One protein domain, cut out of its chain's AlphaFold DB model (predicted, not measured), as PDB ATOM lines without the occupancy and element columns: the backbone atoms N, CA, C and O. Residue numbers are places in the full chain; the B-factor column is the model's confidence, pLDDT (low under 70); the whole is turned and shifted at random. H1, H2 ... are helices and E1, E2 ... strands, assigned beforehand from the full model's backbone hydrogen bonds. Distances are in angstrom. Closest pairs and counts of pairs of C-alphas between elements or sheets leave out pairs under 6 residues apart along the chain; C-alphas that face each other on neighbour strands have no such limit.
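This is residues 8 to 136 of the 141 residues of an uncharacterized protein of Siphonobacter sp. BAB-5404 (UniProt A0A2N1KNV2). A strongly twisted four-strand sheet makes a wall with helices H1 and H3 over different parts of one face and no named helix over the other; H4 crosses H3 at a steep tilt, and residues 129 to 136 stick out at its far end. Short H2 follows the edge strand E4, and a loop reaching to Gly 84 makes the other end of the long axis before the chain folds back past E1. The printed part has 129 residues with four named helices and four named strands, in the order H1 E1 E2 E3 E4 H2 H3 H4, and its class is mixed, helices and strands. The sheet order is E1, E2, E3, E4, antiparallel throughout. The whole is compact, with a radius of gyration of the C-alphas of 15.0 A, and elongated, spanning 54 by 33 by 23 A.

Strands E1, residues 32 to 35, E2, residues 42 to 49, E3, residues 52 to 61, and E4, residues 68 to 73, form a meander, each strand the antiparallel neighbour and hairpin partner of the one before. N 34 and O 43 are 2.8 A apart between E1 and E2, N 44 and O 59 2.9 A between E2 and E3, and N 58 and O 70 3.0 A between E3 and E4, each within hydrogen-bond range. E2 bends by 71 degrees at residue 46 and E3 by 64 degrees at residue 58. H3, residues 100 to 110, is on one face, making two layers, at a height over the sheet of 9.2 A; on the local plane it runs along E3 at 1 degree, and the closest C-alphas, of Leu 59 and Ala 104, are 6.4 A apart. H1, residues 8 to 21, is on the same face at a height of 7.1 A, slantwise to E2 at 47 degrees on the local plane; C-alphas of Met 13 and Glu 47 are closest, 4.0 A apart. H2, residues 74 to 79, only just stands at the sheet's level, at a height of 3.8 A. H4, residues 117 to 134, is not on the sheet; its residues 119 to 127 alone touch H3, opposite ways at a steep tilt of 65 degrees, with C-alphas of Ala 106 and Ala 123 closest at 5.0 A. In the four helices every O i to N i+4 pair is within hydrogen-bond range.

H1 begins at C-alpha 8 (190.830, 161.543, 140.969) and is 20.1 A long. E1 is 10.2 A, E2 19.8 A, E3 22.4 A, E4 15.1 A, H2 8.6 A and H3 15.1 A. H4, 25.8 A long, ends at C-alpha 134 (181.681, 180.304, 169.607).

The farthest C-alphas, of Gly 84 and Leu 136, are 55.0 A apart. The printed part has no cut. The link from H2 to H3, residues 80 to 99, is long; its residues 89 to 90 pair with residues 34 to 35 of E1, antiparallel. Mean pLDDT of the printed part is 95.2, and residues 134 to 136 are under 70.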
ATOM      1  N   ASP A   8     190.162 161.325 139.682       95.69
ATOM      2  CA  ASP A   8     190.830 161.543 140.969       95.69
ATOM      3  C   ASP A   8     190.233 162.728 141.745       95.69
ATOM      4  O   ASP A   8     190.100 162.674 142.968       95.69
ATOM      5  N   LEU A   9     189.841 163.805 141.049       96.81
ATOM      6  CA  LEU A   9     189.150 164.933 141.682       96.81
ATOM      7  C   LEU A   9     187.771 164.509 142.187       96.81
ATOM      8  O   LEU A   9     187.438 164.794 143.335       96.81
ATOM      9  N   LYS A  10     186.998 163.785 141.368       97.25
ATOM     10  CA  LYS A  10     185.675 163.275 141.757       97.25
ATOM     11  C   LYS A  10     185.761 162.362 142.975       97.25
ATOM     12  O   LYS A  10     184.993 162.544 143.910       97.25
ATOM     13  N   GLU A  11     186.707 161.425 142.993       97.44
ATOM     14  CA  GLU A  11     186.907 160.506 144.119       97.44
ATOM     15  C   GLU A  11     187.223 161.264 145.414       97.44
ATOM     16  O   GLU A  11     186.559 161.048 146.426       97.44
ATOM     17  N   ARG A  12     188.161 162.220 145.379       97.81
ATOM     18  CA  ARG A  12     188.482 163.064 146.545       97.81
ATOM     19  C   ARG A  12     187.279 163.872 147.029       97.81
ATOM     20  O   ARG A  12     187.031 163.946 148.229       97.81
ATOM     21  N   MET A  13     186.533 164.477 146.107       98.12
ATOM     22  CA  MET A  13     185.360 165.282 146.449       98.12
ATOM     23  C   MET A  13     184.206 164.427 146.998       98.12
ATOM     24  O   MET A  13     183.490 164.889 147.882       98.12
ATOM     25  N   LEU A  14     184.035 163.191 146.519       98.19
ATOM     26  CA  LEU A  14     183.038 162.252 147.040       98.19
ATOM     27  C   LEU A  14     183.393 161.745 148.439       98.19
ATOM     28  O   LEU A  14     182.500 161.627 149.269       98.19
ATOM     29  N   ILE A  15     184.677 161.497 148.725       97.75
ATOM     30  CA  ILE A  15     185.139 161.175 150.085       97.75
ATOM     31  C   ILE A  15     184.787 162.324 151.034       97.75
ATOM     32  O   ILE A  15     184.145 162.099 152.055       97.75
ATOM     33  N   ASN A  16     185.113 163.563 150.650       97.69
ATOM     34  CA  ASN A  16     184.773 164.739 151.450       97.69
ATOM     35  C   ASN A  16     183.261 164.845 151.720       97.69
ATOM     36  O   ASN A  16     182.872 165.148 152.850       97.69
ATOM     37  N   GLY A  17     182.432 164.581 150.704       97.31
ATOM     38  CA  GLY A  17     180.975 164.602 150.828       97.31
ATOM     39  C   GLY A  17     180.427 163.460 151.684       97.31
ATOM     40  O   GLY A  17     179.495 163.674 152.455       97.31
ATOM     41  N   GLN A  18     181.015 162.263 151.608       97.50
ATOM     42  CA  GLN A  18     180.638 161.137 152.465       97.50
ATOM     43  C   GLN A  18     180.952 161.446 153.929       97.50
ATOM     44  O   GLN A  18     180.080 161.299 154.781       97.50
ATOM     45  N   ASP A  19     182.141 161.985 154.202       95.81
ATOM     46  CA  ASP A  19     182.521 162.417 155.546       95.81
ATOM     47  C   ASP A  19     181.540 163.467 156.094       95.81
ATOM     48  O   ASP A  19     181.225 163.459 157.283       95.81
ATOM     49  N   HIS A  20     181.031 164.364 155.237       93.62
ATOM     50  CA  HIS A  20     180.035 165.364 155.631       93.62
ATOM     51  C   HIS A  20     178.737 164.669 156.050       93.62
ATOM     52  O   HIS A  20     178.232 164.929 157.142       93.62
ATOM     53  N   LEU A  21     178.214 163.765 155.213       93.50
ATOM     54  CA  LEU A  21     176.988 163.015 155.506       93.50
ATOM     55  C   LEU A  21     177.094 162.189 156.795       93.50
ATOM     56  O   LEU A  21     176.113 162.086 157.531       93.50
ATOM     57  N   ASP A  22     178.282 161.669 157.099       95.25
ATOM     58  CA  ASP A  22     178.560 160.908 158.320       95.25
ATOM     59  C   ASP A  22     178.673 161.798 159.579       95.25
ATOM     60  O   ASP A  22     178.906 161.305 160.684       95.25
ATOM     61  N   GLY A  23     178.472 163.114 159.438       92.38
ATOM     62  CA  GLY A  23     178.472 164.085 160.532       92.38
ATOM     63  C   GLY A  23     179.845 164.676 160.850       92.38
ATOM     64  O   GLY A  23     179.977 165.410 161.832       92.38
ATOM     65  N   ASN A  24     180.866 164.406 160.030       91.19
ATOM     66  CA  ASN A  24     182.174 165.043 160.153       91.19
ATOM     67  C   ASN A  24     182.143 166.413 159.461       91.19
ATOM     68  O   ASN A  24     182.660 166.607 158.354       91.19
ATOM     69  N   ASP A  25     181.513 167.380 160.128       84.44
ATOM     70  CA  ASP A  25     181.453 168.777 159.691       84.44
ATOM     71  C   ASP A  25     182.780 169.492 160.001       84.44
ATOM     72  O   ASP A  25     182.929 170.242 160.970       84.44
ATOM     73  N   VAL A  26     183.803 169.153 159.214       89.62
ATOM     74  CA  VAL A  26     185.131 169.771 159.249       89.62
ATOM     75  C   VAL A  26     185.256 170.837 158.163       89.62
ATOM     76  O   VAL A  26     184.752 170.687 157.049       89.62
ATOM     77  N   ASP A  27     185.976 171.914 158.466       93.62
ATOM     78  CA  ASP A  27     186.312 172.930 157.471       93.62
ATOM     79  C   ASP A  27     187.338 172.358 156.483       93.62
ATOM     80  O   ASP A  27     188.491 172.098 156.833       93.62
ATOM     81  N   ARG A  28     186.881 172.077 155.261       95.88
ATOM     82  CA  ARG A  28     187.638 171.317 154.262       95.88
ATOM     83  C   ARG A  28     188.568 172.223 153.472       95.88
ATOM     84  O   ARG A  28     188.210 173.334 153.085       95.88
ATOM     85  N   MET A  29     189.745 171.695 153.152       97.88
ATOM     86  CA  MET A  29     190.597 172.287 152.126       97.88
ATOM     87  C   MET A  29     189.885 172.191 150.771       97.88
ATOM     88  O   MET A  29     189.331 171.132 150.453       97.88
ATOM     89  N   PRO A  30     189.915 173.251 149.949       98.50
ATOM     90  CA  PRO A  30     189.489 173.159 148.564       98.50
ATOM     91  C   PRO A  30     190.128 171.991 147.808       98.50
ATOM     92  O   PRO A  30     191.279 171.628 148.046       98.50
ATOM     93  N   VAL A  31     189.389 171.416 146.862       98.44
ATOM     94  CA  VAL A  31     189.887 170.334 145.999       98.44
ATOM     95  C   VAL A  31     190.175 170.838 144.592       98.44
ATOM     96  O   VAL A  31     191.166 170.427 143.989       98.44
ATOM     97  N   VAL A  32     189.336 171.735 144.077       98.44
ATOM     98  CA  VAL A  32     189.459 172.277 142.722       98.44
ATOM     99  C   VAL A  32     189.019 173.736 142.686       98.44
ATOM    100  O   VAL A  32     188.092 174.135 143.391       98.44
ATOM    101  N   LYS A  33     189.672 174.521 141.829       98.62
ATOM    102  CA  LYS A  33     189.214 175.848 141.428       98.62
ATOM    103  C   LYS A  33     188.830 175.819 139.954       98.62
ATOM    104  O   LYS A  33     189.587 175.327 139.118       98.62
ATOM    105  N   LEU A  34     187.651 176.345 139.655       98.31
ATOM    106  CA  LEU A  34     187.103 176.476 138.312       98.31
ATOM    107  C   LEU A  34     186.962 177.955 137.971       98.31
ATOM    108  O   LEU A  34     186.693 178.773 138.852       98.31
ATOM    109  N   PHE A  35     187.105 178.314 136.702       97.88
ATOM    110  CA  PHE A  35     186.944 179.696 136.263       97.88
ATOM    111  C   PHE A  35     186.397 179.777 134.840       97.88
ATOM    112  O   PHE A  35     186.449 178.817 134.076       97.88
ATOM    113  N   THR A  36     185.867 180.946 134.490       96.69
ATOM    114  CA  THR A  36     185.452 181.271 133.120       96.69
ATOM    115  C   THR A  36     186.544 182.092 132.425       96.69
ATOM    116  O   THR A  36     186.714 183.259 132.778       96.69
ATOM    117  N   PRO A  37     187.269 181.565 131.413       93.75
ATOM    118  CA  PRO A  37     188.347 182.311 130.744       93.75
ATOM    119  C   PRO A  37     187.872 183.616 130.090       93.75
ATOM    120  O   PRO A  37     188.596 184.607 130.036       93.75
ATOM    121  N   PHE A  38     186.625 183.621 129.612       88.75
ATOM    122  CA  PHE A  38     185.978 184.763 128.956       88.75
ATOM    123  C   PHE A  38     184.872 185.390 129.816       88.75
ATOM    124  O   PHE A  38     183.935 186.007 129.296       88.75
ATOM    125  N   GLY A  39     184.935 185.186 131.130       90.75
ATOM    126  CA  GLY A  39     183.966 185.687 132.092       90.75
ATOM    127  C   GLY A  39     184.637 186.149 133.378       90.75
ATOM    128  O   GLY A  39     185.848 186.325 133.456       90.75
ATOM    129  N   ARG A  40     183.809 186.422 134.386       94.25
ATOM    130  CA  ARG A  40     184.259 186.831 135.725       94.25
ATOM    131  C   ARG A  40     183.942 185.781 136.782       94.25
ATOM    132  O   ARG A  40     184.278 185.984 137.942       94.25
ATOM    133  N   ALA A  41     183.276 184.700 136.385       97.31
ATOM    134  CA  ALA A  41     182.827 183.690 137.315       97.31
ATOM    135  C   ALA A  41     183.981 182.761 137.704       97.31
ATOM    136  O   ALA A  41     184.757 182.341 136.837       97.31
ATOM    137  N   THR A  42     184.082 182.479 138.999       98.31
ATOM    138  CA  THR A  42     185.083 181.621 139.637       98.31
ATOM    139  C   THR A  42     184.397 180.778 140.707       98.31
ATOM    140  O   THR A  42     183.513 181.261 141.412       98.31
ATOM    141  N   TRP A  43     184.828 179.531 140.857       98.69
ATOM    142  CA  TRP A  43     184.357 178.625 141.898       98.69
ATOM    143  C   TRP A  43     185.544 177.956 142.579       98.69
ATOM    144  O   TRP A  43     186.521 177.615 141.918       98.69
ATOM    145  N   ILE A  44     185.449 177.738 143.886       98.56
ATOM    146  CA  ILE A  44     186.373 176.916 144.670       98.56
ATOM    147  C   ILE A  44     185.531 175.837 145.348       98.56
ATOM    148  O   ILE A  44     184.710 176.152 146.207       98.56
ATOM    149  N   LEU A  45     185.706 174.578 144.948       98.69
ATOM    150  CA  LEU A  45     184.844 173.467 145.360       98.69
ATOM    151  C   LEU A  45     185.583 172.499 146.284       98.69
ATOM    152  O   LEU A  45     186.775 172.233 146.098       98.69
ATOM    153  N   THR A  46     184.864 171.953 147.264       98.56
ATOM    154  CA  THR A  46     185.412 171.016 148.259       98.56
ATOM    155  C   THR A  46     184.874 169.605 148.106       98.56
ATOM    156  O   THR A  46     185.626 168.653 148.296       98.56
ATOM    157  N   GLU A  47     183.594 169.444 147.782       98.31
ATOM    158  CA  GLU A  47     182.920 168.147 147.864       98.31
ATOM    159  C   GLU A  47     181.835 167.975 146.808       98.31
ATOM    160  O   GLU A  47     181.293 168.953 146.293       98.31
ATOM    161  N   LEU A  48     181.555 166.713 146.485       98.44
ATOM    162  CA  LEU A  48     180.415 166.283 145.685       98.44
ATOM    163  C   LEU A  48     179.428 165.583 146.609       98.44
ATOM    164  O   LEU A  48     179.838 164.849 147.507       98.44
ATOM    165  N   ASN A  49     178.138 165.776 146.365       97.62
ATOM    166  CA  ASN A  49     177.085 165.084 147.083       97.62
ATOM    167  C   ASN A  49     177.139 163.576 146.750       97.62
ATOM    168  O   ASN A  49     176.958 163.204 145.591       97.62
ATOM    169  N   PRO A  50     177.343 162.679 147.732       96.69
ATOM    170  CA  PRO A  50     177.409 161.237 147.475       96.69
ATOM    171  C   PRO A  50     176.111 160.638 146.921       96.69
ATOM    172  O   PRO A  50     176.149 159.629 146.219       96.69
ATOM    173  N   MET A  51     174.967 161.256 147.226       96.75
ATOM    174  CA  MET A  51     173.648 160.827 146.748       96.75
ATOM    175  C   MET A  51     173.320 161.374 145.355       96.75
ATOM    176  O   MET A  51     172.489 160.797 144.657       96.75
ATOM    177  N   ASP A  52     173.973 162.466 144.958       96.44
ATOM    178  CA  ASP A  52     173.878 163.058 143.626       96.44
ATOM    179  C   ASP A  52     175.242 163.639 143.210       96.44
ATOM    180  O   ASP A  52     175.495 164.830 143.413       96.44
ATOM    181  N   PRO A  53     176.146 162.808 142.649       95.00
ATOM    182  CA  PRO A  53     177.519 163.206 142.323       95.00
ATOM    183  C   PRO A  53     177.662 164.303 141.260       95.00
ATOM    184  O   PRO A  53     178.789 164.633 140.889       95.00
ATOM    185  N   ASP A  54     176.555 164.833 140.737       95.75
ATOM    186  CA  ASP A  54     176.548 166.028 139.900       95.75
ATOM    187  C   ASP A  54     176.562 167.330 140.714       95.75
ATOM    188  O   ASP A  54     177.022 168.367 140.239       95.75
ATOM    189  N   ILE A  55     176.082 167.288 141.954       97.94
ATOM    190  CA  ILE A  55     175.954 168.463 142.804       97.94
ATOM    191  C   ILE A  55     177.218 168.619 143.643       97.94
ATOM    192  O   ILE A  55     177.537 167.777 144.482       97.94
ATOM    193  N   ALA A  56     177.930 169.723 143.442       98.38
ATOM    194  CA  ALA A  56     179.104 170.101 144.215       98.38
ATOM    195  C   ALA A  56     178.776 171.194 145.231       98.38
ATOM    196  O   ALA A  56     177.918 172.034 144.977       98.38
ATOM    197  N   PHE A  57     179.505 171.230 146.344       98.44
ATOM    198  CA  PHE A  57     179.479 172.333 147.304       98.44
ATOM    199  C   PHE A  57     180.796 173.116 147.277       98.44
ATOM    200  O   PHE A  57     181.884 172.548 147.112       98.44
ATOM    201  N   GLY A  58     180.697 174.432 147.454       98.38
ATOM    202  CA  GLY A  58     181.862 175.296 147.558       98.38
ATOM    203  C   GLY A  58     181.542 176.784 147.565       98.38
ATOM    204  O   GLY A  58     180.402 177.210 147.741       98.38
ATOM    205  N   LEU A  59     182.585 177.587 147.371       98.81
ATOM    206  CA  LEU A  59     182.515 179.037 147.251       98.81
ATOM    207  C   LEU A  59     182.345 179.435 145.784       98.81
ATOM    208  O   LEU A  59     183.154 179.065 144.936       98.81
ATOM    209  N   CYS A  60     181.315 180.224 145.508       98.44
ATOM    210  CA  CYS A  60     180.888 180.626 144.178       98.44
ATOM    211  C   CYS A  60     180.960 182.148 144.047       98.44
ATOM    212  O   CYS A  60     180.374 182.875 144.844       98.44
ATOM    213  N   ASP A  61     181.633 182.647 143.018       98.19
ATOM    214  CA  ASP A  61     181.662 184.063 142.663       98.19
ATOM    215  C   ASP A  61     181.234 184.201 141.211       98.19
ATOM    216  O   ASP A  61     181.955 183.791 140.311       98.19
ATOM    217  N   LEU A  62     180.056 184.774 140.971       95.81
ATOM    218  CA  LEU A  62     179.535 184.988 139.618       95.81
ATOM    219  C   LEU A  62     179.969 186.340 139.021       95.81
ATOM    220  O   LEU A  62     179.546 186.705 137.925       95.81
ATOM    221  N   GLY A  63     180.824 187.089 139.724       94.50
ATOM    222  CA  GLY A  63     181.367 188.369 139.280       94.50
ATOM    223  C   GLY A  63     180.518 189.591 139.642       94.50
ATOM    224  O   GLY A  63     180.773 190.667 139.095       94.50
ATOM    225  N   PHE A  64     179.546 189.445 140.553       94.50
ATOM    226  CA  PHE A  64     178.608 190.504 140.970       94.50
ATOM    227  C   PHE A  64     178.994 191.236 142.265       94.50
ATOM    228  O   PHE A  64     178.238 192.080 142.736       94.50
ATOM    229  N   GLY A  65     180.170 190.959 142.834       95.88
ATOM    230  CA  GLY A  65     180.631 191.622 144.060       95.88
ATOM    231  C   GLY A  65     180.250 190.901 145.358       95.88
ATOM    232  O   GLY A  65     180.599 191.371 146.439       95.88
ATOM    233  N   SER A  66     179.539 189.775 145.260       95.44
ATOM    234  CA  SER A  66     179.023 189.001 146.392       95.44
ATOM    235  C   SER A  66     179.300 187.500 146.217       95.44
ATOM    236  O   SER A  66     178.409 186.757 145.807       95.44
ATOM    237  N   PRO A  67     180.535 187.037 146.476       97.94
ATOM    238  CA  PRO A  67     180.832 185.608 146.528       97.94
ATOM    239  C   PRO A  67     180.088 184.921 147.674       97.94
ATOM    240  O   PRO A  67     180.035 185.456 148.784       97.94
ATOM    241  N   GLU A  68     179.563 183.725 147.428       97.69
ATOM    242  CA  GLU A  68     178.692 183.001 148.356       97.69
ATOM    243  C   GLU A  68     179.031 181.509 148.418       97.69
ATOM    244  O   GLU A  68     179.442 180.906 147.428       97.69
ATOM    245  N   LEU A  69     178.858 180.904 149.595       98.38
ATOM    246  CA  LEU A  69     178.906 179.451 149.742       98.38
ATOM    247  C   LEU A  69     177.589 178.850 149.258       98.38
ATOM    248  O   LEU A  69     176.518 179.330 149.631       98.38
ATOM    249  N   GLY A  70     177.657 177.779 148.477       97.44
ATOM    250  CA  GLY A  70     176.465 177.147 147.938       97.44
ATOM    251  C   GLY A  70     176.746 175.879 147.151       97.44
ATOM    252  O   GLY A  70     177.882 175.411 147.059       97.44
ATOM    253  N   TYR A  71     175.666 175.336 146.598       97.88
ATOM    254  CA  TYR A  71     175.694 174.159 145.744       97.88
ATOM    255  C   TYR A  71     175.627 174.553 144.269       97.88
ATOM    256  O   TYR A  71     174.930 175.505 143.914       97.88
ATOM    257  N   VAL A  72     176.322 173.807 143.416       97.62
ATOM    258  CA  VAL A  72     176.339 173.990 141.959       97.62
ATOM    259  C   VAL A  72     176.252 172.642 141.249       97.62
ATOM    260  O   VAL A  72     176.781 171.653 141.748       97.62
ATOM    261  N   SER A  73     175.609 172.601 140.082       97.25
ATOM    262  CA  SER A  73     175.600 171.416 139.215       97.25
ATOM    263  C   SER A  73     176.817 171.427 138.287       97.25
ATOM    264  O   SER A  73     177.027 172.379 137.530       97.25
ATOM    265  N   ILE A  74     177.616 170.361 138.325       97.06
ATOM    266  CA  ILE A  74     178.756 170.173 137.421       97.06
ATOM    267  C   ILE A  74     178.267 170.010 135.979       97.06
ATOM    268  O   ILE A  74     178.859 170.589 135.069       97.06
ATOM    269  N   PHE A  75     177.167 169.294 135.763       94.75
ATOM    270  CA  PHE A  75     176.545 169.129 134.456       94.75
ATOM    271  C   PHE A  75     176.082 170.465 133.868       94.75
ATOM    272  O   PHE A  75     176.363 170.749 132.702       94.75
ATOM    273  N   GLU A  76     175.414 171.317 134.653       94.69
ATOM    274  CA  GLU A  76     175.019 172.651 134.190       94.69
ATOM    275  C   GLU A  76     176.245 173.482 133.817       94.69
ATOM    276  O   GLU A  76     176.264 174.090 132.747       94.69
ATOM    277  N   MET A  77     177.293 173.452 134.645       95.19
ATOM    278  CA  MET A  77     178.564 174.125 134.369       95.19
ATOM    279  C   MET A  77     179.197 173.642 133.052       95.19
ATOM    280  O   MET A  77     179.582 174.459 132.214       95.19
ATOM    281  N   GLU A  78     179.255 172.332 132.819       92.88
ATOM    282  CA  GLU A  78     179.759 171.739 131.571       92.88
ATOM    283  C   GLU A  78     178.921 172.074 130.342       92.88
ATOM    284  O   GLU A  78     179.456 172.200 129.238       92.88
ATOM    285  N   SER A  79     177.610 172.231 130.522       93.31
ATOM    286  CA  SER A  79     176.688 172.554 129.434       93.31
ATOM    287  C   SER A  79     176.877 173.977 128.895       93.31
ATOM    288  O   SER A  79     176.405 174.299 127.799       93.31
ATOM    289  N   VAL A  80     177.586 174.841 129.634       92.88
ATOM    290  CA  VAL A  80     177.853 176.214 129.208       92.88
ATOM    291  C   VAL A  80     178.924 176.221 128.118       92.88
ATOM    292  O   VAL A  80     180.117 176.066 128.374       92.88
ATOM    293  N   ILE A  81     178.494 176.493 126.887       92.19
ATOM    294  CA  ILE A  81     179.368 176.642 125.719       92.19
ATOM    295  C   ILE A  81     179.471 178.117 125.320       92.19
ATOM    296  O   ILE A  81     178.471 178.827 125.196       92.19
ATOM    297  N   ARG A  82     180.695 178.596 125.076       92.56
ATOM    298  CA  ARG A  82     180.991 179.954 124.592       92.56
ATOM    299  C   ARG A  82     181.976 179.866 123.433       92.56
ATOM    300  O   ARG A  82     182.984 179.181 123.521       92.56
ATOM    301  N   PHE A  83     181.662 180.540 122.326       91.75
ATOM    302  CA  PHE A  83     182.469 180.502 121.095       91.75
ATOM    303  C   PHE A  83     182.745 179.081 120.560       91.75
ATOM    304  O   PHE A  83     183.791 178.824 119.977       91.75
ATOM    305  N   GLY A  84     181.799 178.153 120.752       91.44
ATOM    306  CA  GLY A  84     181.936 176.757 120.316       91.44
ATOM    307  C   GLY A  84     182.846 175.892 121.197       91.44
ATOM    308  O   GLY A  84     183.144 174.765 120.817       91.44
ATOM    309  N   MET A  85     183.272 176.393 122.359       91.38
ATOM    310  CA  MET A  85     184.128 175.698 123.323       91.38
ATOM    311  C   MET A  85     183.481 175.659 124.718       91.38
ATOM    312  O   MET A  85     182.638 176.516 125.010       91.38
ATOM    313  N   PRO A  86     183.877 174.720 125.600       92.88
ATOM    314  CA  PRO A  86     183.518 174.776 127.015       92.88
ATOM    315  C   PRO A  86     183.863 176.142 127.618       92.88
ATOM    316  O   PRO A  86     184.947 176.675 127.392       92.88
ATOM    317  N   ALA A  87     182.925 176.738 128.353       95.25
ATOM    318  CA  ALA A  87     183.095 178.077 128.914       95.25
ATOM    319  C   ALA A  87     183.815 178.092 130.268       95.25
ATOM    320  O   ALA A  87     184.155 179.173 130.755       95.25
ATOM    321  N   ILE A  88     183.985 176.922 130.885       96.62
ATOM    322  CA  ILE A  88     184.537 176.741 132.226       96.62
ATOM    323  C   ILE A  88     185.750 175.824 132.137       96.62
ATOM    324  O   ILE A  88     185.713 174.791 131.470       96.62
ATOM    325  N   GLU A  89     186.814 176.204 132.835       96.19
ATOM    326  CA  GLU A  89     188.072 175.466 132.890       96.19
ATOM    327  C   GLU A  89     188.513 175.227 134.340       96.19
ATOM    328  O   GLU A  89     188.146 175.978 135.247       96.19
ATOM    329  N   ILE A  90     189.329 174.187 134.552       97.38
ATOM    330  CA  ILE A  90     190.053 173.983 135.813       97.38
ATOM    331  C   ILE A  90     191.299 174.865 135.831       97.38
ATOM    332  O   ILE A  90     192.124 174.812 134.916       97.38
ATOM    333  N   ASP A  91     191.496 175.585 136.932       97.69
ATOM    334  CA  ASP A  91     192.772 176.220 137.240       97.69
ATOM    335  C   ASP A  91     193.785 175.163 137.709       97.69
ATOM    336  O   ASP A  91     193.752 174.692 138.846       97.69
ATOM    337  N   LYS A  92     194.696 174.767 136.813       96.06
ATOM    338  CA  LYS A  92     195.736 173.760 137.094       96.06
ATOM    339  C   LYS A  92     196.860 174.274 137.998       96.06
ATOM    340  O   LYS A  92     197.700 173.479 138.410       96.06
ATOM    341  N   HIS A  93     196.911 175.577 138.261       95.88
ATOM    342  CA  HIS A  93     197.929 176.201 139.104       95.88
ATOM    343  C   HIS A  93     197.419 176.498 140.514       95.88
ATOM    344  O   HIS A  93     198.206 176.870 141.382       95.88
ATOM    345  N   PHE A  94     196.128 176.280 140.759       97.38
ATOM    346  CA  PHE A  94     195.535 176.430 142.073       97.38
ATOM    347  C   PHE A  94     196.082 175.387 143.052       97.38
ATOM    348  O   PHE A  94     195.868 174.184 142.893       97.38
ATOM    349  N   THR A  95     196.763 175.867 144.090       96.56
ATOM    350  CA  THR A  95     197.228 175.056 145.219       96.56
ATOM    351  C   THR A  95     196.652 175.663 146.495       96.56
ATOM    352  O   THR A  95     197.075 176.751 146.878       96.56
ATOM    353  N   PRO A  96     195.663 175.021 147.135       96.19
ATOM    354  CA  PRO A  96     195.011 175.602 148.295       96.19
ATOM    355  C   PRO A  96     195.920 175.552 149.524       96.19
ATOM    356  O   PRO A  96     196.426 174.489 149.883       96.19
ATOM    357  N   GLU A  97     196.085 176.696 150.185       95.81
ATOM    358  CA  GLU A  97     196.918 176.842 151.391       95.81
ATOM    359  C   GLU A  97     196.086 176.987 152.673       95.81
ATOM    360  O   GLU A  97     196.591 176.739 153.765       95.81
ATOM    361  N   ASP A  98     194.792 177.297 152.538       98.06
ATOM    362  CA  ASP A  98     193.868 177.495 153.653       98.06
ATOM    363  C   ASP A  98     192.543 176.709 153.489       98.06
ATOM    364  O   ASP A  98     192.179 176.303 152.379       98.06
ATOM    365  N   PRO A  99     191.775 176.490 154.572       98.00
ATOM    366  CA  PRO A  99     190.433 175.911 154.492       98.00
ATOM    367  C   PRO A  99     189.423 176.796 153.743       98.00
ATOM    368  O   PRO A  99     189.592 178.015 153.628       98.00
ATOM    369  N   LEU A 100     188.319 176.201 153.277       98.38
ATOM    370  CA  LEU A 100     187.279 176.897 152.514       98.38
ATOM    371  C   LEU A 100     186.719 178.117 153.258       98.38
ATOM    372  O   LEU A 100     186.461 179.143 152.625       98.38
ATOM    373  N   SER A 101     186.567 178.055 154.587       97.88
ATOM    374  CA  SER A 101     186.063 179.202 155.356       97.88
ATOM    375  C   SER A 101     186.968 180.437 155.271       97.88
ATOM    376  O   SER A 101     186.469 181.566 155.273       97.88
ATOM    377  N   VAL A 102     188.287 180.248 155.149       98.56
ATOM    378  CA  VAL A 102     189.258 181.338 154.989       98.56
ATOM    379  C   VAL A 102     189.114 181.966 153.611       98.56
ATOM    380  O   VAL A 102     189.022 183.190 153.515       98.56
ATOM    381  N   TYR A 103     189.003 181.151 152.559       98.69
ATOM    382  CA  TYR A 103     188.712 181.650 151.214       98.69
ATOM    383  C   TYR A 103     187.377 182.400 151.164       98.69
ATOM    384  O   TYR A 103     187.305 183.471 150.564       98.69
ATOM    385  N   ALA A 104     186.336 181.900 151.837       98.50
ATOM    386  CA  ALA A 104     185.032 182.557 151.900       98.50
ATOM    387  C   ALA A 104     185.104 183.917 152.614       98.50
ATOM    388  O   ALA A 104     184.569 184.913 152.126       98.50
ATOM    389  N   GLU A 105     185.808 183.998 153.744       98.38
ATOM    390  CA  GLU A 105     185.999 185.260 154.462       98.38
ATOM    391  C   GLU A 105     186.885 186.239 153.678       98.38
ATOM    392  O   GLU A 105     186.566 187.428 153.617       98.38
ATOM    393  N   ALA A 106     187.957 185.769 153.036       98.56
ATOM    394  CA  ALA A 106     188.792 186.597 152.169       98.56
ATOM    395  C   ALA A 106     187.978 187.148 150.993       98.56
ATOM    396  O   ALA A 106     188.060 188.341 150.685       98.56
ATOM    397  N   ALA A 107     187.132 186.310 150.394       98.44
ATOM    398  CA  ALA A 107     186.268 186.702 149.296       98.44
ATOM    399  C   ALA A 107     185.226 187.739 149.722       98.44
ATOM    400  O   ALA A 107     185.020 188.734 149.028       98.44
ATOM    401  N   ARG A 108     184.644 187.575 150.915       97.75
ATOM    402  CA  ARG A 108     183.742 188.557 151.530       97.75
ATOM    403  C   ARG A 108     184.428 189.907 151.763       97.75
ATOM    404  O   ARG A 108     183.813 190.948 151.555       97.75
ATOM    405  N   LEU A 109     185.689 189.908 152.202       97.44
ATOM    406  CA  LEU A 109     186.467 191.138 152.400       97.44
ATOM    407  C   LEU A 109     186.813 191.831 151.073       97.44
ATOM    408  O   LEU A 109     186.877 193.058 151.029       97.44
ATOM    409  N   ALA A 110     187.048 191.056 150.014       97.88
ATOM    410  CA  ALA A 110     187.458 191.557 148.703       97.88
ATOM    411  C   ALA A 110     186.292 191.853 147.743       97.88
ATOM    412  O   ALA A 110     186.501 192.506 146.718       97.88
ATOM    413  N   GLY A 111     185.093 191.338 148.032       98.00
ATOM    414  CA  GLY A 111     183.957 191.310 147.105       98.00
ATOM    415  C   GLY A 111     184.165 190.381 145.901       98.00
ATOM    416  O   GLY A 111     183.462 190.509 144.905       98.00
ATOM    417  N   ARG A 112     185.164 189.495 145.944       98.25
ATOM    418  CA  ARG A 112     185.476 188.516 144.892       98.25
ATOM    419  C   ARG A 112     186.348 187.397 145.439       98.25
ATOM    420  O   ARG A 112     187.109 187.653 146.371       98.25
ATOM    421  N   ILE A 113     186.322 186.210 144.841       98.44
ATOM    422  CA  ILE A 113     187.303 185.166 145.180       98.44
ATOM    423  C   ILE A 113     188.722 185.705 144.945       98.44
ATOM    424  O   ILE A 113     189.002 186.366 143.944       98.44
ATOM    425  N   THR A 114     189.613 185.462 145.906       97.44
ATOM    426  CA  THR A 114     190.984 185.970 145.892       97.44
ATOM    427  C   THR A 114     191.945 184.964 146.511       97.44
ATOM    428  O   THR A 114     191.599 184.273 147.466       97.44
ATOM    429  N   GLU A 115     193.160 184.934 145.976       97.44
ATOM    430  CA  GLU A 115     194.301 184.170 146.493       97.44
ATOM    431  C   GLU A 115     195.407 185.102 147.014       97.44
ATOM    432  O   GLU A 115     196.533 184.675 147.240       97.44
ATOM    433  N   ASP A 116     195.110 186.398 147.186       97.56
ATOM    434  CA  ASP A 116     196.054 187.359 147.762       97.56
ATOM    435  C   ASP A 116     196.474 186.904 149.176       97.56
ATOM    436  O   ASP A 116     195.623 186.879 150.079       97.56
ATOM    437  N   PRO A 117     197.770 186.615 149.410       97.25
ATOM    438  CA  PRO A 117     198.238 186.088 150.690       97.25
ATOM    439  C   PRO A 117     197.939 186.999 151.888       97.25
ATOM    440  O   PRO A 117     197.722 186.520 153.001       97.25
ATOM    441  N   ASN A 118     197.896 188.322 151.696       97.94
ATOM    442  CA  ASN A 118     197.582 189.255 152.781       97.94
ATOM    443  C   ASN A 118     196.106 189.181 153.173       97.94
ATOM    444  O   ASN A 118     195.770 189.275 154.359       97.94
ATOM    445  N   LEU A 119     195.221 189.017 152.188       97.88
ATOM    446  CA  LEU A 119     193.791 188.863 152.434       97.88
ATOM    447  C   LEU A 119     193.478 187.501 153.048       97.88
ATOM    448  O   LEU A 119     192.716 187.466 154.012       97.88
ATOM    449  N   LEU A 120     194.113 186.425 152.572       98.19
ATOM    450  CA  LEU A 120     193.989 185.089 153.164       98.19
ATOM    451  C   LEU A 120     194.462 185.079 154.619       98.19
ATOM    452  O   LEU A 120     193.707 184.701 155.512       98.19
ATOM    453  N   LYS A 121     195.641 185.643 154.906       98.12
ATOM    454  CA  LYS A 121     196.151 185.758 156.281       98.12
ATOM    455  C   LYS A 121     195.209 186.546 157.192       98.12
ATOM    456  O   LYS A 121     194.975 186.161 158.338       98.12
ATOM    457  N   ARG A 122     194.661 187.664 156.706       98.00
ATOM    458  CA  ARG A 122     193.690 188.461 157.468       98.00
ATOM    459  C   ARG A 122     192.390 187.688 157.702       98.00
ATOM    460  O   ARG A 122     191.847 187.737 158.804       98.00
ATOM    461  N   ALA A 123     191.900 186.984 156.689       98.06
ATOM    462  CA  ALA A 123     190.704 186.161 156.775       98.06
ATOM    463  C   ALA A 123     190.877 185.000 157.761       98.06
ATOM    464  O   ALA A 123     189.997 184.783 158.590       98.06
ATOM    465  N   ALA A 124     192.032 184.333 157.759       97.69
ATOM    466  CA  ALA A 124     192.356 183.268 158.703       97.69
ATOM    467  C   ALA A 124     192.280 183.752 160.159       97.69
ATOM    468  O   ALA A 124     191.664 183.097 161.002       97.69
ATOM    469  N   VAL A 125     192.816 184.945 160.451       97.19
ATOM    470  CA  VAL A 125     192.682 185.567 161.779       97.19
ATOM    471  C   VAL A 125     191.213 185.829 162.119       97.19
ATOM    472  O   VAL A 125     190.775 185.479 163.214       97.19
ATOM    473  N   ASN A 126     190.426 186.390 161.196       96.62
ATOM    474  CA  ASN A 126     188.995 186.628 161.423       96.62
ATOM    475  C   ASN A 126     188.222 185.326 161.701       96.62
ATOM    476  O   ASN A 126     187.382 185.294 162.602       96.62
ATOM    477  N   CYS A 127     188.500 184.259 160.949       94.62
ATOM    478  CA  CYS A 127     187.888 182.946 161.150       94.62
ATOM    479  C   CYS A 127     188.246 182.374 162.525       94.62
ATOM    480  O   CYS A 127     187.354 181.941 163.256       94.62
ATOM    481  N   LEU A 128     189.520 182.446 162.919       92.94
ATOM    482  CA  LEU A 128     189.974 181.976 164.226       92.94
ATOM    483  C   LEU A 128     189.278 182.716 165.375       92.94
ATOM    484  O   LEU A 128     188.778 182.073 166.294       92.94
ATOM    485  N   MET A 129     189.180 184.047 165.295       91.94
ATOM    486  CA  MET A 129     188.506 184.852 166.322       91.94
ATOM    487  C   MET A 129     187.030 184.455 166.474       91.94
ATOM    488  O   MET A 129     186.558 184.240 167.589       91.94
ATOM    489  N   ARG A 130     186.311 184.240 165.361       88.62
ATOM    490  CA  ARG A 130     184.910 183.774 165.395       88.62
ATOM    491  C   ARG A 130     184.760 182.392 166.033       88.62
ATOM    492  O   ARG A 130     183.754 182.125 166.689       88.62
ATOM    493  N   LEU A 131     185.722 181.495 165.821       83.06
ATOM    494  CA  LEU A 131     185.712 180.169 166.442       83.06
ATOM    495  C   LEU A 131     185.968 180.251 167.951       83.06
ATOM    496  O   LEU A 131     185.354 179.497 168.707       83.06
ATOM    497  N   SER A 132     186.830 181.167 168.397       80.81
ATOM    498  CA  SER A 132     187.051 181.443 169.820       80.81
ATOM    499  C   SER A 132     185.787 181.972 170.500       80.81
ATOM    500  O   SER A 132     185.424 181.468 171.562       80.81
ATOM    501  N   ASP A 133     185.063 182.892 169.857       77.75
ATOM    502  CA  ASP A 133     183.804 183.440 170.382       77.75
ATOM    503  C   ASP A 133     182.707 182.372 170.512       77.75
ATOM    504  O   ASP A 133     181.967 182.344 171.495       77.75
ATOM    505  N   LYS A 134     182.627 181.436 169.555       69.44
ATOM    506  CA  LYS A 134     181.681 180.304 169.607       69.44
ATOM    507  C   LYS A 134     181.986 179.297 170.724       69.44
ATOM    508  O   LYS A 134     181.092 178.538 171.093       69.44
ATOM    509  N   LYS A 135     183.219 179.258 171.242       63.84
ATOM    510  CA  LYS A 135     183.637 178.339 172.317       63.84
ATOM    511  C   LYS A 135     183.407 178.892 173.725       63.84
ATOM    512  O   LYS A 135     183.541 178.127 174.680       63.84
ATOM    513  N   LEU A 136     183.070 180.175 173.886       55.72
ATOM    514  CA  LEU A 136     182.732 180.711 175.202       55.72
ATOM    515  C   LEU A 136     181.402 180.109 175.688       55.72
ATOM    516  O   LEU A 136     180.401 180.184 174.967       55.72
TER     517      LEU A 136